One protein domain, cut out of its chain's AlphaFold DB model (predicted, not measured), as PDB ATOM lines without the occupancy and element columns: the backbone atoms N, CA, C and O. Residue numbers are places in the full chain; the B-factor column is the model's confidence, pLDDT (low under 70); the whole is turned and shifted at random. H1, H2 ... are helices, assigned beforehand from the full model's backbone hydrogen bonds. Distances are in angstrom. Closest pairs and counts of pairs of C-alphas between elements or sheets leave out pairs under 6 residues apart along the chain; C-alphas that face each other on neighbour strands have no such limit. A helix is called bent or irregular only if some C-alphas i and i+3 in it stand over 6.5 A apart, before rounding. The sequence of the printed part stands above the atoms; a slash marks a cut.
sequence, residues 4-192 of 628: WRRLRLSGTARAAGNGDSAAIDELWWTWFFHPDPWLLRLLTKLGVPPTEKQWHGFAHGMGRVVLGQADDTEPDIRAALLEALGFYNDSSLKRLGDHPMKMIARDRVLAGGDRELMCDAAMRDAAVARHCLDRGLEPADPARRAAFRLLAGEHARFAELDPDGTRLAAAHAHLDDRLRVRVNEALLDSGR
ATOM      1  N   TRP A   4     482.933 378.536 428.204       57.59
ATOM      2  CA  TRP A   4     481.759 379.284 428.671       57.59
ATOM      3  C   TRP A   4     480.565 379.235 427.707       57.59
ATOM      4  O   TRP A   4     479.418 379.125 428.140       57.59
ATOM      5  N   ARG A   5     480.817 379.242 426.391       74.94
ATOM      6  CA  ARG A   5     479.755 379.158 425.375       74.94
ATOM      7  C   ARG A   5     479.096 377.775 425.393       74.94
ATOM      8  O   ARG A   5     477.878 377.683 425.307       74.94
ATOM      9  N   ARG A   6     479.880 376.710 425.614       77.56
ATOM     10  CA  ARG A   6     479.356 375.342 425.797       77.56
ATOM     11  C   ARG A   6     478.512 375.199 427.063       77.56
ATOM     12  O   ARG A   6     477.492 374.514 427.027       77.56
ATOM     13  N   LEU A   7     478.894 375.852 428.162       73.62
ATOM     14  CA  LEU A   7     478.098 375.850 429.394       73.62
ATOM     15  C   LEU A   7     476.735 376.515 429.196       73.62
ATOM     16  O   LEU A   7     475.720 375.930 429.567       73.62
ATOM     17  N   ARG A   8     476.696 377.686 428.549       83.00
ATOM     18  CA  ARG A   8     475.431 378.359 428.221       83.00
ATOM     19  C   ARG A   8     474.556 377.490 427.310       83.00
ATOM     20  O   ARG A   8     473.400 377.242 427.640       83.00
ATOM     21  N   LEU A   9     475.132 376.939 426.238       87.31
ATOM     22  CA  LEU A   9     474.413 376.062 425.304       87.31
ATOM     23  C   LEU A   9     473.937 374.753 425.943       87.31
ATOM     24  O   LEU A   9     472.991 374.157 425.450       87.31
ATOM     25  N   SER A  10     474.536 374.308 427.051       86.94
ATOM     26  CA  SER A  10     474.065 373.120 427.778       86.94
ATOM     27  C   SER A  10     472.711 373.356 428.459       86.94
ATOM     28  O   SER A  10     471.894 372.439 428.532       86.94
ATOM     29  N   GLY A  11     472.457 374.581 428.937       89.44
ATOM     30  CA  GLY A  11     471.151 374.985 429.465       89.44
ATOM     31  C   GLY A  11     470.088 374.993 428.366       89.44
ATOM     32  O   GLY A  11     469.066 374.318 428.501       89.44
ATOM     33  N   THR A  12     470.387 375.660 427.246       91.19
ATOM     34  CA  THR A  12     469.524 375.690 426.055       91.19
ATOM     35  C   THR A  12     469.270 374.279 425.506       91.19
ATOM     36  O   THR A  12     468.129 373.914 425.251       91.19
ATOM     37  N   ALA A  13     470.294 373.421 425.424       91.50
ATOM     38  CA  ALA A  13     470.168 372.030 424.982       91.50
ATOM     39  C   ALA A  13     469.207 371.203 425.846       91.50
ATOM     40  O   ALA A  13     468.450 370.384 425.323       91.50
ATOM     41  N   ARG A  14     469.217 371.411 427.168       93.38
ATOM     42  CA  ARG A  14     468.292 370.727 428.079       93.38
ATOM     43  C   ARG A  14     466.855 371.205 427.878       93.38
ATOM     44  O   ARG A  14     465.957 370.372 427.849       93.38
ATOM     45  N   ALA A  15     466.645 372.514 427.725       93.06
ATOM     46  CA  ALA A  15     465.325 373.075 427.437       93.06
ATOM     47  C   ALA A  15     464.781 372.568 426.087       93.06
ATOM     48  O   ALA A  15     463.651 372.091 426.022       93.06
ATOM     49  N   ALA A  16     465.621 372.546 425.049       92.69
ATOM     50  CA  ALA A  16     465.277 371.990 423.744       92.69
ATOM     51  C   ALA A  16     464.922 370.493 423.820       92.69
ATOM     52  O   ALA A  16     463.948 370.057 423.215       92.69
ATOM     53  N   GLY A  17     465.652 369.710 424.625       92.56
ATOM     54  CA  GLY A  17     465.335 368.299 424.888       92.56
ATOM     55  C   GLY A  17     463.986 368.070 425.582       92.56
ATOM     56  O   GLY A  17     463.435 366.978 425.480       92.56
ATOM     57  N   ASN A  18     463.437 369.097 426.237       94.44
ATOM     58  CA  ASN A  18     462.098 369.089 426.829       94.44
ATOM     59  C   ASN A  18     461.017 369.633 425.872       94.44
ATOM     60  O   ASN A  18     459.871 369.794 426.288       94.44
ATOM     61  N   GLY A  19     461.365 369.929 424.614       92.06
ATOM     62  CA  GLY A  19     460.438 370.431 423.598       92.06
ATOM     63  C   GLY A  19     460.242 371.950 423.586       92.06
ATOM     64  O   GLY A  19     459.291 372.423 422.970       92.06
ATOM     65  N   ASP A  20     461.107 372.727 424.246       94.12
ATOM     66  CA  ASP A  20     461.043 374.190 424.174       94.12
ATOM     67  C   ASP A  20     461.451 374.685 422.775       94.12
ATOM     68  O   ASP A  20     462.622 374.635 422.391       94.12
ATOM     69  N   SER A  21     460.473 375.191 422.020       90.12
ATOM     70  CA  SER A  21     460.660 375.725 420.669       90.12
ATOM     71  C   SER A  21     461.644 376.894 420.599       90.12
ATOM     72  O   SER A  21     462.406 376.974 419.644       90.12
ATOM     73  N   ALA A  22     461.677 377.781 421.601       89.69
ATOM     74  CA  ALA A  22     462.580 378.931 421.579       89.69
ATOM     75  C   ALA A  22     464.034 378.488 421.781       89.69
ATOM     76  O   ALA A  22     464.950 379.025 421.160       89.69
ATOM     77  N   ALA A  23     464.240 377.461 422.609       92.25
ATOM     78  CA  ALA A  23     465.549 376.848 422.780       92.25
ATOM     79  C   ALA A  23     465.994 376.092 421.517       92.25
ATOM     80  O   ALA A  23     467.161 376.170 421.144       92.25
ATOM     81  N   ILE A  24     465.082 375.389 420.834       93.06
ATOM     82  CA  ILE A  24     465.363 374.748 419.536       93.06
ATOM     83  C   ILE A  24     465.786 375.803 418.503       93.06
ATOM     84  O   ILE A  24     466.816 375.629 417.847       93.06
ATOM     85  N   ASP A  25     465.059 376.917 418.418       91.56
ATOM     86  CA  ASP A  25     465.365 378.017 417.499       91.56
ATOM     87  C   ASP A  25     466.708 378.684 417.828       91.56
ATOM     88  O   ASP A  25     467.485 378.952 416.915       91.56
ATOM     89  N   GLU A  26     467.049 378.879 419.110       89.94
ATOM     90  CA  GLU A  26     468.360 379.403 419.536       89.94
ATOM     91  C   GLU A  26     469.513 378.447 419.170       89.94
ATOM     92  O   GLU A  26     470.597 378.896 418.779       89.94
ATOM     93  N   LEU A  27     469.312 377.127 419.264       93.31
ATOM     94  CA  LEU A  27     470.329 376.143 418.872       93.31
ATOM     95  C   LEU A  27     470.535 376.119 417.356       93.31
ATOM     96  O   LEU A  27     471.683 376.108 416.912       93.31
ATOM     97  N   TRP A  28     469.456 376.152 416.568       93.50
ATOM     98  CA  TRP A  28     469.548 376.296 415.114       93.50
ATOM     99  C   TRP A  28     470.201 377.625 414.733       93.50
ATOM    100  O   TRP A  28     471.113 377.614 413.908       93.50
ATOM    101  N   TRP A  29     469.833 378.730 415.399       88.56
ATOM    102  CA  TRP A  29     470.483 380.037 415.239       88.56
ATOM    103  C   TRP A  29     471.987 379.904 415.407       88.56
ATOM    104  O   TRP A  29     472.780 380.220 414.523       88.56
ATOM    105  N   THR A  30     472.373 379.355 416.554       89.44
ATOM    106  CA  THR A  30     473.770 379.215 416.925       89.44
ATOM    107  C   THR A  30     474.513 378.355 415.915       89.44
ATOM    108  O   THR A  30     475.641 378.690 415.576       89.44
ATOM    109  N   TRP A  31     473.904 377.278 415.418       91.12
ATOM    110  CA  TRP A  31     474.544 376.411 414.437       91.12
ATOM    111  C   TRP A  31     474.711 377.085 413.075       91.12
ATOM    112  O   TRP A  31     475.810 377.030 412.534       91.12
ATOM    113  N   PHE A  32     473.680 377.761 412.558       87.19
ATOM    114  CA  PHE A  32     473.761 378.455 411.270       87.19
ATOM    115  C   PHE A  32     474.840 379.544 411.263       87.19
ATOM    116  O   PHE A  32     475.567 379.676 410.285       87.19
ATOM    117  N   PHE A  33     474.991 380.302 412.353       83.19
ATOM    118  CA  PHE A  33     476.004 381.363 412.433       83.19
ATOM    119  C   PHE A  33     477.375 380.871 412.924       83.19
ATOM    120  O   PHE A  33     478.401 381.505 412.667       83.19
ATOM    121  N   HIS A  34     477.412 379.744 413.637       84.19
ATOM    122  CA  HIS A  34     478.622 379.147 414.198       84.19
ATOM    123  C   HIS A  34     478.567 377.614 414.092       84.19
ATOM    124  O   HIS A  34     478.293 376.938 415.095       84.19
ATOM    125  N   PRO A  35     478.856 377.044 412.907       86.12
ATOM    126  CA  PRO A  35     478.779 375.607 412.693       86.12
ATOM    127  C   PRO A  35     479.707 374.871 413.653       86.12
ATOM    128  O   PRO A  35     480.929 375.013 413.618       86.12
ATOM    129  N   ASP A  36     479.115 374.049 414.512       88.88
ATOM    130  CA  ASP A  36     479.837 373.192 415.442       88.88
ATOM    131  C   ASP A  36     479.348 371.741 415.263       88.88
ATOM    132  O   ASP A  36     478.140 371.488 415.334       88.88
ATOM    133  N   PRO A  37     480.244 370.761 415.027       91.19
ATOM    134  CA  PRO A  37     479.849 369.366 414.826       91.19
ATOM    135  C   PRO A  37     479.108 368.737 416.013       91.19
ATOM    136  O   PRO A  37     478.310 367.821 415.821       91.19
ATOM    137  N   TRP A  38     479.373 369.174 417.250       93.00
ATOM    138  CA  TRP A  38     478.615 368.711 418.416       93.00
ATOM    139  C   TRP A  38     477.192 369.257 418.389       93.00
ATOM    140  O   TRP A  38     476.257 368.495 418.636       93.00
ATOM    141  N   LEU A  39     477.029 370.532 418.033       93.75
ATOM    142  CA  LEU A  39     475.715 371.154 417.928       93.75
ATOM    143  C   LEU A  39     474.893 370.530 416.793       93.75
ATOM    144  O   LEU A  39     473.731 370.204 417.011       93.75
ATOM    145  N   LEU A  40     475.514 370.240 415.643       94.31
ATOM    146  CA  LEU A  40     474.867 369.491 414.562       94.31
ATOM    147  C   LEU A  40     474.372 368.124 415.044       94.31
ATOM    148  O   LEU A  40     473.202 367.806 414.882       94.31
ATOM    149  N   ARG A  41     475.231 367.331 415.704       95.00
ATOM    150  CA  ARG A  41     474.832 366.022 416.259       95.00
ATOM    151  C   ARG A  41     473.679 366.139 417.253       95.00
ATOM    152  O   ARG A  41     472.816 365.264 417.282       95.00
ATOM    153  N   LEU A  42     473.677 367.184 418.080       94.56
ATOM    154  CA  LEU A  42     472.589 367.455 419.013       94.56
ATOM    155  C   LEU A  42     471.287 367.765 418.264       94.56
ATOM    156  O   LEU A  42     470.276 367.140 418.563       94.56
ATOM    157  N   LEU A  43     471.318 368.668 417.283       95.56
ATOM    158  CA  LEU A  43     470.161 369.034 416.461       95.56
ATOM    159  C   LEU A  43     469.608 367.825 415.694       95.56
ATOM    160  O   LEU A  43     468.408 367.565 415.742       95.56
ATOM    161  N   THR A  44     470.478 367.011 415.087       95.38
ATOM    162  CA  THR A  44     470.090 365.751 414.434       95.38
ATOM    163  C   THR A  44     469.463 364.763 415.417       95.38
ATOM    164  O   THR A  44     468.488 364.101 415.072       95.38
ATOM    165  N   LYS A  45     469.976 364.671 416.653       95.75
ATOM    166  CA  LYS A  45     469.399 363.810 417.700       95.75
ATOM    167  C   LYS A  45     468.034 364.307 418.177       95.75
ATOM    168  O   LYS A  45     467.178 363.481 418.477       95.75
ATOM    169  N   LEU A  46     467.850 365.624 418.291       95.38
ATOM    170  CA  LEU A  46     466.553 366.215 418.622       95.38
ATOM    171  C   LEU A  46     465.538 365.926 417.512       95.38
ATOM    172  O   LEU A  46     464.391 365.620 417.815       95.38
ATOM    173  N   GLY A  47     465.965 365.974 416.245       95.25
ATOM    174  CA  GLY A  47     465.119 365.620 415.104       95.25
ATOM    175  C   GLY A  47     463.979 366.609 414.858       95.25
ATOM    176  O   GLY A  47     462.997 366.245 414.217       95.25
ATOM    177  N   VAL A  48     464.093 367.838 415.373       93.94
ATOM    178  CA  VAL A  48     463.079 368.889 415.234       93.94
ATOM    179  C   VAL A  48     463.684 370.073 414.466       93.94
ATOM    180  O   VAL A  48     464.701 370.618 414.913       93.94
ATOM    181  N   PRO A  49     463.116 370.468 413.309       92.88
ATOM    182  CA  PRO A  49     463.557 371.657 412.578       92.88
ATOM    183  C   PRO A  49     463.210 372.936 413.367       92.88
ATOM    184  O   PRO A  49     462.347 372.888 414.246       92.88
ATOM    185  N   PRO A  50     463.848 374.086 413.079       91.44
ATOM    186  CA  PRO A  50     463.493 375.339 413.741       91.44
ATOM    187  C   PRO A  50     462.063 375.745 413.376       91.44
ATOM    188  O   PRO A  50     461.559 375.384 412.311       91.44
ATOM    189  N   THR A  51     461.387 376.487 414.244       86.94
ATOM    190  CA  THR A  51     460.020 376.945 414.011       86.94
ATOM    191  C   THR A  51     459.979 378.148 413.067       86.94
ATOM    192  O   THR A  51     460.845 379.021 413.075       86.94
ATOM    193  N   GLU A  52     458.930 378.223 412.246       74.00
ATOM    194  CA  GLU A  52     458.768 379.272 411.228       74.00
ATOM    195  C   GLU A  52     458.580 380.682 411.827       74.00
ATOM    196  O   GLU A  52     458.872 381.690 411.185       74.00
ATOM    197  N   LYS A  53     458.135 380.768 413.091       72.06
ATOM    198  CA  LYS A  53     457.689 382.017 413.733       72.06
ATOM    199  C   LYS A  53     458.774 383.082 413.883       72.06
ATOM    200  O   LYS A  53     458.428 384.256 413.969       72.06
ATOM    201  N   GLN A  54     460.046 382.694 413.959       61.09
ATOM    202  CA  GLN A  54     461.150 383.633 414.193       61.09
ATOM    203  C   GLN A  54     462.017 383.899 412.955       61.09
ATOM    204  O   GLN A  54     462.803 384.842 412.981       61.09
ATOM    205  N   TRP A  55     461.885 383.116 411.878       63.53
ATOM    206  CA  TRP A  55     462.967 383.000 410.890       63.53
ATOM    207  C   TRP A  55     462.603 383.159 409.422       63.53
ATOM    208  O   TRP A  55     463.477 382.989 408.571       63.53
ATOM    209  N   HIS A  56     461.346 383.475 409.109       64.88
ATOM    210  CA  HIS A  56     460.801 383.293 407.761       64.88
ATOM    211  C   HIS A  56     460.935 381.804 407.324       64.88
ATOM    212  O   HIS A  56     461.759 381.050 407.842       64.88
ATOM    213  N   GLY A  57     460.103 381.303 406.406       72.88
ATOM    214  CA  GLY A  57     460.058 379.861 406.061       72.88
ATOM    215  C   GLY A  57     461.405 379.213 405.672       72.88
ATOM    216  O   GLY A  57     461.559 377.994 405.738       72.88
ATOM    217  N   PHE A  58     462.413 380.024 405.347       77.75
ATOM    218  CA  PHE A  58     463.755 379.606 404.967       77.75
ATOM    219  C   PHE A  58     464.483 378.729 406.005       77.75
ATOM    220  O   PHE A  58     464.927 377.629 405.668       77.75
ATOM    221  N   ALA A  59     464.603 379.158 407.269       84.38
ATOM    222  CA  ALA A  59     465.368 378.383 408.259       84.38
ATOM    223  C   ALA A  59     464.712 377.029 408.555       84.38
ATOM    224  O   ALA A  59     465.403 376.039 408.805       84.38
ATOM    225  N   HIS A  60     463.378 376.978 408.484       89.00
ATOM    226  CA  HIS A  60     462.615 375.746 408.630       89.00
ATOM    227  C   HIS A  60     462.970 374.742 407.523       89.00
ATOM    228  O   HIS A  60     463.359 373.612 407.828       89.00
ATOM    229  N   GLY A  61     462.937 375.171 406.255       89.38
ATOM    230  CA  GLY A  61     463.339 374.345 405.112       89.38
ATOM    231  C   GLY A  61     464.788 373.852 405.218       89.38
ATOM    232  O   GLY A  61     465.059 372.664 405.049       89.38
ATOM    233  N   MET A  62     465.714 374.732 405.612       88.81
ATOM    234  CA  MET A  62     467.122 374.377 405.842       88.81
ATOM    235  C   MET A  62     467.281 373.329 406.951       88.81
ATOM    236  O   MET A  62     468.018 372.356 406.784       88.81
ATOM    237  N   GLY A  63     466.558 373.479 408.064       92.19
ATOM    238  CA  GLY A  63     466.543 372.490 409.140       92.19
ATOM    239  C   GLY A  63     466.022 371.131 408.670       92.19
ATOM    240  O   GLY A  63     466.646 370.106 408.943       92.19
ATOM    241  N   ARG A  64     464.937 371.101 407.887       93.75
ATOM    242  CA  ARG A  64     464.392 369.857 407.312       93.75
ATOM    243  C   ARG A  64     465.385 369.160 406.376       93.75
ATOM    244  O   ARG A  64     465.542 367.938 406.457       93.75
ATOM    245  N   VAL A  65     466.101 369.922 405.546       91.19
ATOM    246  CA  VAL A  65     467.179 369.407 404.682       91.19
ATOM    247  C   VAL A  65     468.304 368.785 405.515       91.19
ATOM    248  O   VAL A  65     468.720 367.664 405.224       91.19
ATOM    249  N   VAL A  66     468.765 369.452 406.578       93.19
ATOM    250  CA  VAL A  66     469.798 368.905 407.482       93.19
ATOM    251  C   VAL A  66     469.340 367.613 408.154       93.19
ATOM    252  O   VAL A  66     470.124 366.678 408.309       93.19
ATOM    253  N   LEU A  67     468.070 367.547 408.549       93.50
ATOM    254  CA  LEU A  67     467.524 366.429 409.310       93.50
ATOM    255  C   LEU A  67     467.155 365.202 408.471       93.50
ATOM    256  O   LEU A  67     466.772 364.187 409.048       93.50
ATOM    257  N   GLY A  68     467.224 365.255 407.138       90.62
ATOM    258  CA  GLY A  68     466.736 364.121 406.341       90.62
ATOM    259  C   GLY A  68     465.228 364.130 406.082       90.62
ATOM    260  O   GLY A  68     464.762 363.262 405.361       90.62
ATOM    261  N   GLN A  69     464.473 365.097 406.609       88.25
ATOM    262  CA  GLN A  69     463.003 365.048 406.744       88.25
ATOM    263  C   GLN A  69     462.229 365.712 405.592       88.25
ATOM    264  O   GLN A  69     461.073 366.112 405.748       88.25
ATOM    265  N   ALA A  70     462.885 365.899 404.458       82.31
ATOM    266  CA  ALA A  70     462.384 366.687 403.347       82.31
ATOM    267  C   ALA A  70     462.205 365.817 402.100       82.31
ATOM    268  O   ALA A  70     463.124 365.055 401.772       82.31
ATOM    269  N   ASP A  71     461.059 365.944 401.428       85.00
ATOM    270  CA  ASP A  71     460.897 365.515 400.039       85.00
ATOM    271  C   ASP A  71     461.449 366.629 399.141       85.00
ATOM    272  O   ASP A  71     461.025 367.783 399.221       85.00
ATOM    273  N   ASP A  72     462.433 366.292 398.308       80.75
ATOM    274  CA  ASP A  72     463.140 367.262 397.468       80.75
ATOM    275  C   ASP A  72     462.230 367.871 396.374       80.75
ATOM    276  O   ASP A  72     462.617 368.848 395.729       80.75
ATOM    277  N   THR A  73     461.017 367.330 396.176       82.12
ATOM    278  CA  THR A  73     459.988 367.892 395.283       82.12
ATOM    279  C   THR A  73     459.170 369.023 395.914       82.12
ATOM    280  O   THR A  73     458.496 369.763 395.192       82.12
ATOM    281  N   GLU A  74     459.229 369.201 397.239       88.00
ATOM    282  CA  GLU A  74     458.529 370.290 397.921       88.00
ATOM    283  C   GLU A  74     459.160 371.654 397.550       88.00
ATOM    284  O   GLU A  74     460.384 371.810 397.626       88.00
ATOM    285  N   PRO A  75     458.371 372.672 397.141       85.00
ATOM    286  CA  PRO A  75     458.916 373.946 396.661       85.00
ATOM    287  C   PRO A  75     459.804 374.697 397.665       85.00
ATOM    288  O   PRO A  75     460.790 375.315 397.265       85.00
ATOM    289  N   ASP A  76     459.475 374.646 398.957       83.62
ATOM    290  CA  ASP A  76     460.243 375.251 400.052       83.62
ATOM    291  C   ASP A  76     461.575 374.525 400.285       83.62
ATOM    292  O   ASP A  76     462.603 375.167 400.502       83.62
ATOM    293  N   ILE A  77     461.585 373.196 400.163       88.56
ATOM    294  CA  ILE A  77     462.795 372.372 400.244       88.56
ATOM    295  C   ILE A  77     463.692 372.601 399.033       88.56
ATOM    296  O   ILE A  77     464.895 372.802 399.194       88.56
ATOM    297  N   ARG A  78     463.124 372.633 397.823       88.19
ATOM    298  CA  ARG A  78     463.857 372.971 396.595       88.19
ATOM    299  C   ARG A  78     464.478 374.362 396.699       88.19
ATOM    300  O   ARG A  78     465.657 374.519 396.380       88.19
ATOM    301  N   ALA A  79     463.731 375.350 397.193       84.00
ATOM    302  CA  ALA A  79     464.263 376.680 397.465       84.00
ATOM    303  C   ALA A  79     465.408 376.630 398.488       84.00
ATOM    304  O   ALA A  79     466.484 377.144 398.196       84.00
ATOM    305  N   ALA A  80     465.236 375.934 399.617       85.94
ATOM    306  CA  ALA A  80     466.266 375.794 400.648       85.94
ATOM    307  C   ALA A  80     467.537 375.088 400.137       85.94
ATOM    308  O   ALA A  80     468.643 375.514 400.458       85.94
ATOM    309  N   LEU A  81     467.414 374.047 399.306       87.00
ATOM    310  CA  LEU A  81     468.549 373.349 398.693       87.00
ATOM    311  C   LEU A  81     469.312 374.245 397.713       87.00
ATOM    312  O   LEU A  81     470.539 374.340 397.781       87.00
ATOM    313  N   LEU A  82     468.596 374.917 396.807       84.38
ATOM    314  CA  LEU A  82     469.202 375.838 395.844       84.38
ATOM    315  C   LEU A  82     469.843 377.033 396.536       84.38
ATOM    316  O   LEU A  82     470.914 377.485 396.129       84.38
ATOM    317  N   GLU A  83     469.196 377.523 397.584       81.31
ATOM    318  CA  GLU A  83     469.711 378.593 398.403       81.31
ATOM    319  C   GLU A  83     470.963 378.133 399.145       81.31
ATOM    320  O   GLU A  83     471.995 378.745 398.920       81.31
ATOM    321  N   ALA A  84     470.960 377.003 399.862       82.12
ATOM    322  CA  ALA A  84     472.144 376.428 400.516       82.12
ATOM    323  C   ALA A  84     473.349 376.243 399.574       82.12
ATOM    324  O   ALA A  84     474.498 376.408 399.991       82.12
ATOM    325  N   LEU A  85     473.101 375.909 398.304       78.62
ATOM    326  CA  LEU A  85     474.141 375.801 397.278       78.62
ATOM    327  C   LEU A  85     474.617 377.167 396.761       78.62
ATOM    328  O   LEU A  85     475.800 377.333 396.464       78.62
ATOM    329  N   GLY A  86     473.707 378.139 396.642       66.69
ATOM    330  CA  GLY A  86     473.968 379.494 396.146       66.69
ATOM    331  C   GLY A  86     474.357 380.529 397.212       66.69
ATOM    332  O   GLY A  86     474.687 381.662 396.857       66.69
ATOM    333  N   PHE A  87     474.311 380.171 398.495       58.53
ATOM    334  CA  PHE A  87     474.469 381.065 399.643       58.53
ATOM    335  C   PHE A  87     475.925 381.495 399.861       58.53
ATOM    336  O   PHE A  87     476.589 380.968 400.746       58.53
ATOM    337  N   TYR A  88     476.459 382.413 399.042       53.69
ATOM    338  CA  TYR A  88     477.893 382.742 399.137       53.69
ATOM    339  C   TYR A  88     478.351 384.187 398.920       53.69
ATOM    340  O   TYR A  88     479.555 384.397 398.946       53.69
ATOM    341  N   ASN A  89     477.481 385.194 398.776       44.75
ATOM    342  CA  ASN A  89     477.974 386.569 398.551       44.75
ATOM    343  C   ASN A  89     477.232 387.705 399.277       44.75
ATOM    344  O   ASN A  89     477.598 388.858 399.066       44.75
ATOM    345  N   ASP A  90     476.244 387.423 400.132       44.91
ATOM    346  CA  ASP A  90     475.701 388.470 401.008       44.91
ATOM    347  C   ASP A  90     476.648 388.667 402.203       44.91
ATOM    348  O   ASP A  90     477.071 387.691 402.835       44.91
ATOM    349  N   SER A  91     477.068 389.907 402.449       45.41
ATOM    350  CA  SER A  91     478.220 390.241 403.302       45.41
ATOM    351  C   SER A  91     478.078 389.741 404.737       45.41
ATOM    352  O   SER A  91     479.060 389.273 405.305       45.41
ATOM    353  N   SER A  92     476.857 389.702 405.265       44.72
ATOM    354  CA  SER A  92     476.564 389.282 406.639       44.72
ATOM    355  C   SER A  92     476.765 387.781 406.905       44.72
ATOM    356  O   SER A  92     476.830 387.364 408.061       44.72
ATOM    357  N   LEU A  93     476.905 386.942 405.866       48.72
ATOM    358  CA  LEU A  93     477.042 385.484 406.009       48.72
ATOM    359  C   LEU A  93     478.182 384.859 405.181       48.72
ATOM    360  O   LEU A  93     478.254 383.633 405.052       48.72
ATOM    361  N   LYS A  94     479.153 385.663 404.715       49.28
ATOM    362  CA  LYS A  94     480.419 385.197 404.095       49.28
ATOM    363  C   LYS A  94     481.147 384.084 404.873       49.28
ATOM    364  O   LYS A  94     481.902 383.313 404.287       49.28
ATOM    365  N   ARG A  95     480.877 383.948 406.176       52.31
ATOM    366  CA  ARG A  95     481.432 382.926 407.084       52.31
ATOM    367  C   ARG A  95     481.071 381.483 406.729       52.31
ATOM    368  O   ARG A  95     481.654 380.557 407.289       52.31
ATOM    369  N   LEU A  96     480.127 381.259 405.817       52.88
ATOM    370  CA  LEU A  96     479.681 379.913 405.484       52.88
ATOM    371  C   LEU A  96     480.608 379.168 404.514       52.88
ATOM    372  O   LEU A  96     480.228 378.075 404.123       52.88
ATOM    373  N   GLY A  97     481.786 379.691 404.119       55.75
ATOM    374  CA  GLY A  97     482.732 379.081 403.145       55.75
ATOM    375  C   GLY A  97     482.798 377.551 403.196       55.75
ATOM    376  O   GLY A  97     482.551 376.869 402.201       55.75
ATOM    377  N   ASP A  98     482.982 377.056 404.420       69.81
ATOM    378  CA  ASP A  98     483.103 375.642 404.777       69.81
ATOM    379  C   ASP A  98     481.934 375.138 405.645       69.81
ATOM    380  O   ASP A  98     482.062 374.178 406.408       69.81
ATOM    381  N   HIS A  99     480.773 375.793 405.588       81.88
ATOM    382  CA  HIS A  99     479.631 375.393 406.396       81.88
ATOM    383  C   HIS A  99     479.123 374.014 405.947       81.88
ATOM    384  O   HIS A  99     478.846 373.817 404.757       81.88
ATOM    385  N   PRO A 100     478.896 373.068 406.882       87.50
ATOM    386  CA  PRO A 100     478.466 371.709 406.550       87.50
ATOM    387  C   PRO A 100     477.191 371.651 405.703       87.50
ATOM    388  O   PRO A 100     476.992 370.712 404.941       87.50
ATOM    389  N   MET A 101     476.338 372.672 405.800       86.69
ATOM    390  CA  MET A 101     475.092 372.754 405.039       86.69
ATOM    391  C   MET A 101     475.286 372.723 403.522       86.69
ATOM    392  O   MET A 101     474.489 372.096 402.833       86.69
ATOM    393  N   LYS A 102     476.351 373.336 402.989       83.44
ATOM    394  CA  LYS A 102     476.620 373.283 401.545       83.44
ATOM    395  C   LYS A 102     476.890 371.850 401.091       83.44
ATOM    396  O   LYS A 102     476.380 371.425 400.059       83.44
ATOM    397  N   MET A 103     477.673 371.103 401.874       85.62
ATOM    398  CA  MET A 103     477.950 369.690 401.607       85.62
ATOM    399  C   MET A 103     476.682 368.848 401.728       85.62
ATOM    400  O   MET A 103     476.390 368.086 400.817       85.62
ATOM    401  N   ILE A 104     475.890 369.044 402.787       88.81
ATOM    402  CA  ILE A 104     474.622 368.327 402.982       88.81
ATOM    403  C   ILE A 104     473.664 368.583 401.810       88.81
ATOM    404  O   ILE A 104     473.117 367.637 401.251       88.81
ATOM    405  N   ALA A 105     473.483 369.843 401.409       86.94
ATOM    406  CA  ALA A 105     472.625 370.203 400.285       86.94
ATOM    407  C   ALA A 105     473.140 369.614 398.965       86.94
ATOM    408  O   ALA A 105     472.356 369.068 398.191       86.94
ATOM    409  N   ARG A 106     474.458 369.666 398.726       86.31
ATOM    410  CA  ARG A 106     475.096 369.040 397.562       86.31
ATOM    411  C   ARG A 106     474.833 367.541 397.536       86.31
ATOM    412  O   ARG A 106     474.325 367.048 396.537       86.31
ATOM    413  N   ASP A 107     475.153 366.830 398.611       87.81
ATOM    414  CA  ASP A 107     475.000 365.378 398.692       87.81
ATOM    415  C   ASP A 107     473.541 364.968 398.487       87.81
ATOM    416  O   ASP A 107     473.267 363.995 397.787       87.81
ATOM    417  N   ARG A 108     472.597 365.757 399.015       86.50
ATOM    418  CA  ARG A 108     471.164 365.525 398.830       86.50
ATOM    419  C   ARG A 108     470.729 365.717 397.378       86.50
ATOM    420  O   ARG A 108     470.122 364.814 396.815       86.50
ATOM    421  N   VAL A 109     471.123 366.817 396.733       86.06
ATOM    422  CA  VAL A 109     470.843 367.045 395.302       86.06
ATOM    423  C   VAL A 109     471.465 365.957 394.421       86.06
ATOM    424  O   VAL A 109     470.842 365.530 393.455       86.06
ATOM    425  N   LEU A 110     472.678 365.498 394.743       84.44
ATOM    426  CA  LEU A 110     473.357 364.429 394.002       84.44
ATOM    427  C   LEU A 110     472.731 363.043 394.228       84.44
ATOM    428  O   LEU A 110     472.855 362.178 393.360       84.44
ATOM    429  N   ALA A 111     472.104 362.817 395.384       84.81
ATOM    430  CA  ALA A 111     471.357 361.599 395.685       84.81
ATOM    431  C   ALA A 111     469.935 361.615 395.093       84.81
ATOM    432  O   ALA A 111     469.372 360.552 394.827       84.81
ATOM    433  N   GLY A 112     469.364 362.805 394.892       77.81
ATOM    434  CA  GLY A 112     468.056 363.011 394.281       77.81
ATOM    435  C   GLY A 112     468.020 362.692 392.780       77.81
ATOM    436  O   GLY A 112     469.043 362.610 392.103       77.81
ATOM    437  N   GLY A 113     466.807 362.503 392.250       72.88
ATOM    438  CA  GLY A 113     466.554 362.220 390.828       72.88
ATOM    439  C   GLY A 113     465.863 363.350 390.058       72.88
ATOM    440  O   GLY A 113     465.568 363.179 388.873       72.88
ATOM    441  N   ASP A 114     465.569 364.486 390.701       82.56
ATOM    442  CA  ASP A 114     464.923 365.622 390.037       82.56
ATOM    443  C   ASP A 114     465.926 366.336 389.120       82.56
ATOM    444  O   ASP A 114     466.796 367.099 389.548       82.56
ATOM    445  N   ARG A 115     465.772 366.090 387.817       81.50
ATOM    446  CA  ARG A 115     466.604 366.678 386.769       81.50
ATOM    447  C   ARG A 115     466.592 368.206 386.790       81.50
ATOM    448  O   ARG A 115     467.633 368.808 386.522       81.50
ATOM    449  N   GLU A 116     465.451 368.844 387.045       81.75
ATOM    450  CA  GLU A 116     465.373 370.306 387.036       81.75
ATOM    451  C   GLU A 116     466.096 370.905 388.236       81.75
ATOM    452  O   GLU A 116     466.895 371.828 388.058       81.75
ATOM    453  N   LEU A 117     465.890 370.329 389.423       83.06
ATOM    454  CA  LEU A 117     466.631 370.690 390.629       83.06
ATOM    455  C   LEU A 117     468.140 370.528 390.418       83.06
ATOM    456  O   LEU A 117     468.896 371.452 390.710       83.06
ATOM    457  N   MET A 118     468.591 369.406 389.847       83.75
ATOM    458  CA  MET A 118     470.009 369.179 389.544       83.75
ATOM    459  C   MET A 118     470.573 370.210 388.554       83.75
ATOM    460  O   MET A 118     471.700 370.674 388.722       83.75
ATOM    461  N   CYS A 119     469.803 370.606 387.537       85.12
ATOM    462  CA  CYS A 119     470.211 371.641 386.581       85.12
ATOM    463  C   CYS A 119     470.294 373.029 387.237       85.12
ATOM    464  O   CYS A 119     471.262 373.760 387.018       85.12
ATOM    465  N   ASP A 120     469.305 373.390 388.057       86.25
ATOM    466  CA  ASP A 120     469.284 374.636 388.830       86.25
ATOM    467  C   ASP A 120     470.436 374.703 389.842       86.25
ATOM    468  O   ASP A 120     471.062 375.751 390.026       86.25
ATOM    469  N   ALA A 121     470.717 373.581 390.497       83.94
ATOM    470  CA  ALA A 121     471.794 373.417 391.458       83.94
ATOM    471  C   ALA A 121     473.164 373.469 390.783       83.94
ATOM    472  O   ALA A 121     474.070 374.122 391.287       83.94
ATOM    473  N   ALA A 122     473.316 372.856 389.609       85.19
ATOM    474  CA  ALA A 122     474.550 372.908 388.838       85.19
ATOM    475  C   ALA A 122     474.934 374.329 388.415       85.19
ATOM    476  O   ALA A 122     476.103 374.701 388.448       85.19
ATOM    477  N   MET A 123     473.956 375.168 388.072       87.88
ATOM    478  CA  MET A 123     474.231 376.585 387.822       87.88
ATOM    479  C   MET A 123     474.738 377.308 389.083       87.88
ATOM    480  O   MET A 123     475.424 378.325 388.982       87.88
ATOM    481  N   ARG A 124     474.443 376.768 390.275       86.25
ATOM    482  CA  ARG A 124     474.828 377.308 391.585       86.25
ATOM    483  C   ARG A 124     476.051 376.627 392.218       86.25
ATOM    484  O   ARG A 124     476.686 377.238 393.071       86.25
ATOM    485  N   ASP A 125     476.491 375.463 391.751       83.12
ATOM    486  CA  ASP A 125     477.638 374.741 392.316       83.12
ATOM    487  C   ASP A 125     478.415 373.966 391.239       83.12
ATOM    488  O   ASP A 125     477.864 373.136 390.517       83.12
ATOM    489  N   ALA A 126     479.724 374.218 391.145       81.38
ATOM    490  CA  ALA A 126     480.575 373.632 390.110       81.38
ATOM    491  C   ALA A 126     480.747 372.106 390.238       81.38
ATOM    492  O   ALA A 126     480.946 371.427 389.231       81.38
ATOM    493  N   ALA A 127     480.662 371.546 391.452       78.44
ATOM    494  CA  ALA A 127     480.748 370.099 391.643       78.44
ATOM    495  C   ALA A 127     479.458 369.413 391.178       78.44
ATOM    496  O   ALA A 127     479.527 368.384 390.505       78.44
ATOM    497  N   VAL A 128     478.296 370.018 391.453       84.44
ATOM    498  CA  VAL A 128     477.014 369.564 390.890       84.44
ATOM    499  C   VAL A 128     477.024 369.695 389.365       84.44
ATOM    500  O   VAL A 128     476.632 368.759 388.674       84.44
ATOM    501  N   ALA A 129     477.558 370.793 388.817       87.06
ATOM    502  CA  ALA A 129     477.705 370.959 387.371       87.06
ATOM    503  C   ALA A 129     478.538 369.849 386.731       87.06
ATOM    504  O   ALA A 129     478.097 369.245 385.754       87.06
ATOM    505  N   ARG A 130     479.700 369.522 387.310       85.00
ATOM    506  CA  ARG A 130     480.547 368.421 386.834       85.00
ATOM    507  C   ARG A 130     479.821 367.078 386.888       85.00
ATOM    508  O   ARG A 130     479.816 366.352 385.903       85.00
ATOM    509  N   HIS A 131     479.134 366.789 387.989       81.81
ATOM    510  CA  HIS A 131     478.345 365.565 388.115       81.81
ATOM    511  C   HIS A 131     477.230 365.465 387.060       81.81
ATOM    512  O   HIS A 131     476.999 364.385 386.508       81.81
ATOM    513  N   CYS A 132     476.544 366.575 386.774       87.25
ATOM    514  CA  CYS A 132     475.541 366.649 385.716       87.25
ATOM    515  C   CYS A 132     476.171 366.409 384.339       87.25
ATOM    516  O   CYS A 132     475.641 365.618 383.560       87.25
ATOM    517  N   LEU A 133     477.325 367.021 384.057       88.69
ATOM    518  CA  LEU A 133     478.069 366.819 382.814       88.69
ATOM    519  C   LEU A 133     478.474 365.356 382.599       88.69
ATOM    520  O   LEU A 133     478.231 364.822 381.517       88.69
ATOM    521  N   ASP A 134     479.011 364.698 383.629       86.75
ATOM    522  CA  ASP A 134     479.439 363.292 383.578       86.75
ATOM    523  C   ASP A 134     478.275 362.334 383.264       86.75
ATOM    524  O   ASP A 134     478.476 361.247 382.723       86.75
ATOM    525  N   ARG A 135     477.039 362.744 383.578       84.62
ATOM    526  CA  ARG A 135     475.799 361.989 383.332       84.62
ATOM    527  C   ARG A 135     475.011 362.467 382.108       84.62
ATOM    528  O   ARG A 135     473.925 361.951 381.856       84.62
ATOM    529  N   GLY A 136     475.514 363.453 381.362       86.62
ATOM    530  CA  GLY A 136     474.798 364.049 380.228       86.62
ATOM    531  C   GLY A 136     473.517 364.800 380.624       86.62
ATOM    532  O   GLY A 136     472.599 364.938 379.813       86.62
ATOM    533  N   LEU A 137     473.422 365.268 381.871       87.75
ATOM    534  CA  LEU A 137     472.272 366.003 382.393       87.75
ATOM    535  C   LEU A 137     472.375 367.489 382.039       87.75
ATOM    536  O   LEU A 137     473.043 368.278 382.701       87.75
ATOM    537  N   GLU A 138     471.726 367.814 380.924       89.50
ATOM    538  CA  GLU A 138     471.540 369.136 380.307       89.50
ATOM    539  C   GLU A 138     470.286 369.902 380.785       89.50
ATOM    540  O   GLU A 138     469.225 369.256 380.734       89.50
ATOM    541  N   PRO A 139     470.271 371.233 381.057       89.62
ATOM    542  CA  PRO A 139     469.029 371.996 380.930       89.62
ATOM    543  C   PRO A 139     468.393 371.783 379.544       89.62
ATOM    544  O   PRO A 139     469.082 371.753 378.514       89.62
ATOM    545  N   ALA A 140     467.068 371.610 379.503       88.19
ATOM    546  CA  ALA A 140     466.326 371.403 378.255       88.19
ATOM    547  C   ALA A 140     466.257 372.681 377.402       88.19
ATOM    548  O   ALA A 140     466.389 372.613 376.179       88.19
ATOM    549  N   ASP A 141     466.127 373.835 378.055       91.19
ATOM    550  CA  ASP A 141     466.139 375.146 377.414       91.19
ATOM    551  C   ASP A 141     467.543 375.495 376.858       91.19
ATOM    552  O   ASP A 141     468.519 375.478 377.620       91.19
ATOM    553  N   PRO A 142     467.682 375.816 375.553       92.06
ATOM    554  CA  PRO A 142     468.966 376.152 374.936       92.06
ATOM    555  C   PRO A 142     469.680 377.355 375.561       92.06
ATOM    556  O   PRO A 142     470.909 377.347 375.636       92.06
ATOM    557  N   ALA A 143     468.940 378.369 376.023       93.00
ATOM    558  CA  ALA A 143     469.528 379.547 376.654       93.00
ATOM    559  C   ALA A 143     470.153 379.176 378.008       93.00
ATOM    560  O   ALA A 143     471.348 379.386 378.237       93.00
ATOM    561  N   ARG A 144     469.391 378.502 378.878       92.88
ATOM    562  CA  ARG A 144     469.905 377.969 380.149       92.88
ATOM    563  C   ARG A 144     471.052 376.980 379.963       92.88
ATOM    564  O   ARG A 144     471.977 376.976 380.770       92.88
ATOM    565  N   ARG A 145     471.033 376.171 378.900       94.06
ATOM    566  CA  ARG A 145     472.137 375.260 378.567       94.06
ATOM    567  C   ARG A 145     473.429 376.018 378.257       94.06
ATOM    568  O   ARG A 145     474.481 375.609 378.737       94.06
ATOM    569  N   ALA A 146     473.358 377.126 377.518       94.19
ATOM    570  CA  ALA A 146     474.518 377.975 377.246       94.19
ATOM    571  C   ALA A 146     475.126 378.532 378.546       94.19
ATOM    572  O   ALA A 146     476.324 378.363 378.781       94.19
ATOM    573  N   ALA A 147     474.295 379.082 379.439       93.00
ATOM    574  CA  ALA A 147     474.742 379.545 380.755       93.00
ATOM    575  C   ALA A 147     475.340 378.409 381.606       93.00
ATOM    576  O   ALA A 147     476.404 378.579 382.194       93.00
ATOM    577  N   PHE A 148     474.706 377.233 381.633       93.44
ATOM    578  CA  PHE A 148     475.215 376.053 382.339       93.44
ATOM    579  C   PHE A 148     476.593 375.619 381.822       93.44
ATOM    580  O   PHE A 148     477.503 375.422 382.621       93.44
ATOM    581  N   ARG A 149     476.783 375.515 380.498       93.12
ATOM    582  CA  ARG A 149     478.068 375.115 379.899       93.12
ATOM    583  C   ARG A 149     479.176 376.119 380.201       93.12
ATOM    584  O   ARG A 149     480.290 375.706 380.517       93.12
ATOM    585  N   LEU A 150     478.863 377.413 380.157       93.19
ATOM    586  CA  LEU A 150     479.792 378.467 380.552       93.19
ATOM    587  C   LEU A 150     480.179 378.350 382.036       93.19
ATOM    588  O   LEU A 150     481.364 378.304 382.350       93.19
ATOM    589  N   LEU A 151     479.192 378.256 382.935       91.62
ATOM    590  CA  LEU A 151     479.402 378.163 384.387       91.62
ATOM    591  C   LEU A 151     480.118 376.873 384.813       91.62
ATOM    592  O   LEU A 151     480.783 376.854 385.845       91.62
ATOM    593  N   ALA A 152     479.991 375.803 384.028       90.31
ATOM    594  CA  ALA A 152     480.670 374.536 384.264       90.31
ATOM    595  C   ALA A 152     482.119 374.498 383.728       90.31
ATOM    596  O   ALA A 152     482.796 373.488 383.906       90.31
ATOM    597  N   GLY A 153     482.597 375.566 383.073       89.94
ATOM    598  CA  GLY A 153     483.947 375.646 382.499       89.94
ATOM    599  C   GLY A 153     484.112 374.956 381.138       89.94
ATOM    600  O   GLY A 153     485.222 374.852 380.620       89.94
ATOM    601  N   GLU A 154     483.023 374.506 380.509       92.25
ATOM    602  CA  GLU A 154     483.037 373.820 379.209       92.25
ATOM    603  C   GLU A 154     483.098 374.835 378.047       92.25
ATOM    604  O   GLU A 154     482.248 374.841 377.152       92.25
ATOM    605  N   HIS A 155     484.095 375.726 378.055       90.94
ATOM    606  CA  HIS A 155     484.153 376.900 377.174       90.94
ATOM    607  C   HIS A 155     484.150 376.567 375.674       90.94
ATOM    608  O   HIS A 155     483.573 377.318 374.888       90.94
ATOM    609  N   ALA A 156     484.756 375.446 375.265       89.88
ATOM    610  CA  ALA A 156     484.747 374.996 373.870       89.88
ATOM    611  C   ALA A 156     483.337 374.587 373.412       89.88
ATOM    612  O   ALA A 156     482.858 375.045 372.380       89.88
ATOM    613  N   ARG A 157     482.621 373.807 374.231       91.81
ATOM    614  CA  ARG A 157     481.234 373.415 373.938       91.81
ATOM    615  C   ARG A 157     480.269 374.588 374.038       91.81
ATOM    616  O   ARG A 157     479.321 374.664 373.266       91.81
ATOM    617  N   PHE A 158     480.511 375.518 374.962       93.06
ATOM    618  CA  PHE A 158     479.787 376.787 374.998       93.06
ATOM    619  C   PHE A 158     479.959 377.555 373.676       93.06
ATOM    620  O   PHE A 158     478.972 378.022 373.123       93.06
ATOM    621  N   ALA A 159     481.178 377.619 373.130       90.12
ATOM    622  CA  ALA A 159     481.458 378.290 371.860       90.12
ATOM    623  C   ALA A 159     480.713 377.690 370.663       90.12
ATOM    624  O   ALA A 159     480.247 378.427 369.801       90.12
ATOM    625  N   GLU A 160     480.628 376.362 370.604       92.94
ATOM    626  CA  GLU A 160     479.878 375.647 369.567       92.94
ATOM    627  C   GLU A 160     478.369 375.861 369.723       92.94
ATOM    628  O   GLU A 160     477.641 376.000 368.740       92.94
ATOM    629  N   LEU A 161     477.895 375.888 370.971       93.12
ATOM    630  CA  LEU A 161     476.486 376.058 371.289       93.12
ATOM    631  C   LEU A 161     476.010 377.497 371.067       93.12
ATOM    632  O   LEU A 161     474.849 377.686 370.721       93.12
ATOM    633  N   ASP A 162     476.853 378.496 371.294       93.81
ATOM    634  CA  ASP A 162     476.481 379.909 371.257       93.81
ATOM    635  C   ASP A 162     477.607 380.766 370.646       93.81
ATOM    636  O   ASP A 162     478.283 381.519 371.352       93.81
ATOM    637  N   PRO A 163     477.864 380.630 369.330       89.12
ATOM    638  CA  PRO A 163     478.987 381.298 368.673       89.12
ATOM    639  C   PRO A 163     478.835 382.823 368.629       89.12
ATOM    640  O   PRO A 163     479.841 383.531 368.599       89.12
ATOM    641  N   ASP A 164     477.597 383.322 368.638       88.31
ATOM    642  CA  ASP A 164     477.246 384.743 368.573       88.31
ATOM    643  C   ASP A 164     476.776 385.328 369.919       88.31
ATOM    644  O   ASP A 164     476.555 386.534 370.019       88.31
ATOM    645  N   GLY A 165     476.664 384.503 370.967       87.25
ATOM    646  CA  GLY A 165     476.273 384.932 372.311       87.25
ATOM    647  C   GLY A 165     474.779 385.202 372.491       87.25
ATOM    648  O   GLY A 165     474.364 385.662 373.559       87.25
ATOM    649  N   THR A 166     473.953 384.969 371.467       89.81
ATOM    650  CA  THR A 166     472.517 385.280 371.508       89.81
ATOM    651  C   THR A 166     471.782 384.444 372.554       89.81
ATOM    652  O   THR A 166     470.872 384.948 373.224       89.81
ATOM    653  N   ARG A 167     472.196 383.189 372.764       93.19
ATOM    654  CA  ARG A 167     471.570 382.287 373.743       93.19
ATOM    655  C   ARG A 167     471.939 382.675 375.164       93.19
ATOM    656  O   ARG A 167     471.067 382.687 376.031       93.19
ATOM    657  N   LEU A 168     473.191 383.046 375.407       92.06
ATOM    658  CA  LEU A 168     473.632 383.550 376.699       92.06
ATOM    659  C   LEU A 168     472.972 384.890 377.018       92.06
ATOM    660  O   LEU A 168     472.538 385.094 378.149       92.06
ATOM    661  N   ALA A 169     472.830 385.778 376.031       87.25
ATOM    662  CA  ALA A 169     472.130 387.047 376.203       87.25
ATOM    663  C   ALA A 169     470.654 386.848 376.589       87.25
ATOM    664  O   ALA A 169     470.153 387.579 377.449       87.25
ATOM    665  N   ALA A 170     469.978 385.857 375.993       89.69
ATOM    666  CA  ALA A 170     468.621 385.462 376.369       89.69
ATOM    667  C   ALA A 170     468.578 384.853 377.780       89.69
ATOM    668  O   ALA A 170     467.741 385.244 378.590       89.69
ATOM    669  N   ALA A 171     469.521 383.965 378.113       90.12
ATOM    670  CA  ALA A 171     469.615 383.367 379.443       90.12
ATOM    671  C   ALA A 171     469.779 384.449 380.514       90.12
ATOM    672  O   ALA A 171     469.009 384.497 381.468       90.12
ATOM    673  N   HIS A 172     470.731 385.361 380.307       86.94
ATOM    674  CA  HIS A 172     471.087 386.436 381.228       86.94
ATOM    675  C   HIS A 172     469.891 387.329 381.601       86.94
ATOM    676  O   HIS A 172     469.807 387.799 382.737       86.94
ATOM    677  N   ALA A 173     468.941 387.546 380.683       85.38
ATOM    678  CA  ALA A 173     467.724 388.310 380.961       85.38
ATOM    679  C   ALA A 173     466.843 387.650 382.041       85.38
ATOM    680  O   ALA A 173     466.236 388.352 382.849       85.38
ATOM    681  N   HIS A 174     466.837 386.317 382.107       86.44
ATOM    682  CA  HIS A 174     466.006 385.527 383.021       86.44
ATOM    683  C   HIS A 174     466.736 385.034 384.280       86.44
ATOM    684  O   HIS A 174     466.098 384.475 385.168       86.44
ATOM    685  N   LEU A 175     468.056 385.223 384.372       87.31
ATOM    686  CA  LEU A 175     468.822 384.889 385.575       87.31
ATOM    687  C   LEU A 175     468.519 385.862 386.717       87.31
ATOM    688  O   LEU A 175     468.295 387.046 386.483       87.31
ATOM    689  N   ASP A 176     468.579 385.370 387.953       84.62
ATOM    690  CA  ASP A 176     468.663 386.231 389.133       84.62
ATOM    691  C   ASP A 176     470.015 386.980 389.177       84.62
ATOM    692  O   ASP A 176     470.980 386.598 388.506       84.62
ATOM    693  N   ASP A 177     470.101 388.064 389.955       79.88
ATOM    694  CA  ASP A 177     471.302 388.915 390.001       79.88
ATOM    695  C   ASP A 177     472.568 388.149 390.409       79.88
ATOM    696  O   ASP A 177     473.659 388.440 389.912       79.88
ATOM    697  N   ARG A 178     472.431 387.119 391.253       77.69
ATOM    698  CA  ARG A 178     473.557 386.288 391.706       77.69
ATOM    699  C   ARG A 178     474.107 385.446 390.556       77.69
ATOM    700  O   ARG A 178     475.318 385.407 390.334       77.69
ATOM    701  N   LEU A 179     473.230 384.786 389.805       84.56
ATOM    702  CA  LEU A 179     473.612 384.005 388.633       84.56
ATOM    703  C   LEU A 179     474.134 384.894 387.498       84.56
ATOM    704  O   LEU A 179     475.076 384.485 386.822       84.56
ATOM    705  N   ARG A 180     473.607 386.115 387.324       86.56
ATOM    706  CA  ARG A 180     474.163 387.105 386.378       86.56
ATOM    707  C   ARG A 180     475.607 387.461 386.721       86.56
ATOM    708  O   ARG A 180     476.478 387.348 385.863       86.56
ATOM    709  N   VAL A 181     475.879 387.812 387.982       82.19
ATOM    710  CA  VAL A 181     477.237 388.097 388.485       82.19
ATOM    711  C   VAL A 181     478.180 386.934 388.172       82.19
ATOM    712  O   VAL A 181     479.251 387.148 387.608       82.19
ATOM    713  N   ARG A 182     477.766 385.696 388.446       84.81
ATOM    714  CA  ARG A 182     478.591 384.513 388.167       84.81
ATOM    715  C   ARG A 182     478.809 384.232 386.688       84.81
ATOM    716  O   ARG A 182     479.900 383.824 386.308       84.81
ATOM    717  N   VAL A 183     477.788 384.418 385.857       89.25
ATOM    718  CA  VAL A 183     477.929 384.296 384.401       89.25
ATOM    719  C   VAL A 183     478.929 385.322 383.884       89.25
ATOM    720  O   VAL A 183     479.776 384.975 383.067       89.25
ATOM    721  N   ASN A 184     478.889 386.550 384.397       85.62
ATOM    722  CA  ASN A 184     479.850 387.580 384.024       85.62
ATOM    723  C   ASN A 184     481.275 387.228 384.467       85.62
ATOM    724  O   ASN A 184     482.202 387.419 383.689       85.62
ATOM    725  N   GLU A 185     481.457 386.664 385.665       83.50
ATOM    726  CA  GLU A 185     482.759 386.144 386.118       83.50
ATOM    727  C   GLU A 185     483.256 385.004 385.222       83.50
ATOM    728  O   GLU A 185     484.384 385.044 384.748       83.50
ATOM    729  N   ALA A 186     482.392 384.057 384.855       87.88
ATOM    730  CA  ALA A 186     482.764 382.993 383.927       87.88
ATOM    731  C   ALA A 186     483.078 383.516 382.507       87.88
ATOM    732  O   ALA A 186     483.953 382.978 381.826       87.88
ATOM    733  N   LEU A 187     482.401 384.574 382.040       87.44
ATOM    734  CA  LEU A 187     482.743 385.258 380.786       87.44
ATOM    735  C   LEU A 187     484.117 385.930 380.869       87.44
ATOM    736  O   LEU A 187     484.893 385.803 379.916       87.44
ATOM    737  N   LEU A 188     484.413 386.587 381.998       82.94
ATOM    738  CA  LEU A 188     485.717 387.183 382.290       82.94
ATOM    739  C   LEU A 188     486.826 386.127 382.214       82.94
ATOM    740  O   LEU A 188     487.768 386.288 381.437       82.94
ATOM    741  N   ASP A 189     486.650 385.010 382.920       82.69
ATOM    742  CA  ASP A 189     487.625 383.916 382.988       82.69
ATOM    743  C   ASP A 189     487.808 383.208 381.637       82.69
ATOM    744  O   ASP A 189     488.922 382.868 381.238       82.69
ATOM    745  N   SER A 190     486.721 383.033 380.877       83.81
ATOM    746  CA  SER A 190     486.769 382.409 379.547       83.81
ATOM    747  C   SER A 190     487.410 383.293 378.470       83.81
ATOM    748  O   SER A 190     487.674 382.825 377.358       83.81
ATOM    749  N   GLY A 191     487.621 384.584 378.755       79.25
ATOM    750  CA  GLY A 191     488.116 385.560 377.788       79.25
ATOM    751  C   GLY A 191     487.112 385.950 376.704       79.25
ATOM    752  O   GLY A 191     487.503 386.546 375.700       79.25
ATOM    753  N   ARG A 192     485.827 385.625 376.874       82.50
ATOM    754  CA  ARG A 192     484.761 385.892 375.894       82.50
ATOM    755  C   ARG A 192     484.026 387.197 376.199       82.50
ATOM    756  O   ARG A 192     482.800 387.269 376.209       82.50
TER     757      ARG A 192
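What this domain is: This is residues 4 to 192 of the 628 residues of an uncharacterized protein of Actinomadura sp. NAK00032 (UniProt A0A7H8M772). Helices follow one another along a long axis: H1, H2 and H3 make a loose up-and-down bundle at one end, H4, H5, H7, H8 and H9 fill the middle, and at the other end H11, H12 and H13 pack round H10. The short H6 reaches back to the end of H2. The 189 printed residues hold thirteen named helices, H1 to H13 in chain order, and no named strand; the class is all helix. The whole is only just compact, close to loose, with a radius of gyration of the C-alphas of 19.0 A, and only just elongated, spanning 62 by 31 by 27 A.

Where its parts are: Find C-alpha 4 at (481.759, 379.284, 428.671); from there H1 runs 20.1 A to residue 17. Next come H2, residues 21 to 33, 18.3 A long; H3, 37 to 46; H4, 56 to 67, 18.2 A; H5, 75 to 86; H6, 91 to 96; and H7, 100 to 111, 16.5 A. Look for H8 at residues 115 to 124, H9 at 126 to 134, H10 at 142 to 151, from C-alpha 142 at (468.966, 376.152, 374.936), H11 at 155 to 161 and H12 at 166 to 174. H13, 177 to 190, runs 19.8 A to C-alpha 190 at (486.769, 382.409, 379.547). H4 is irregular, but only just, C-alphas 56 and 59 being 6.7 A apart; H6 is irregular, with 8.0 A between C-alphas 92 and 95.

How they stand to each other: Start at the hairpin of H1 and H2, whose closest C-alphas, Ala 16 and Ala 23, are 5.0 A apart. H2 and H3 form another hairpin, at a shallow tilt of 30 degrees. H6 only just touches H2, at residue 33 alone, with C-alphas 33 and 93 7.7 A apart. H4 touches H5 about perpendicular, at 80 degrees, closest at C-alphas 61 and 77, 5.3 A. H5 touches H7 at C-alphas 81 and 105, 5.4 A. In the hairpin of H8 and H9, C-alphas 122 and 129 come to 4.0 A. H10 touches H8 at C-alphas 148 and 123, 5.6 A; H11 at 149 and 158, 5.5 A; H12 at 143 and 167, 4.5 A; and H13 at 151 and 186, 5.9 A, through residues 182 to 187 of H13 alone. Every O i to N i+4 pair is within hydrogen-bond range in H2, H3, H5, H7, H9, H10, H11 and H13; the others have 9 of 10 in H1, 7 of 8 in H4, 5 of 6 in H8, 4 of 5 in H12 and 0 of 2 in H6, where 1 of 3 O i to N i+3 pairs is.

The domain as a whole: The two C-alphas farthest apart, Asn 18 and Asp 164, are 62.2 A apart. The printed part has no cut, and no link is long. Look for pLDDT under 70 at residue 4, residues 54 to 56 and residues 86 to 98; the mean of the printed part is 84.6.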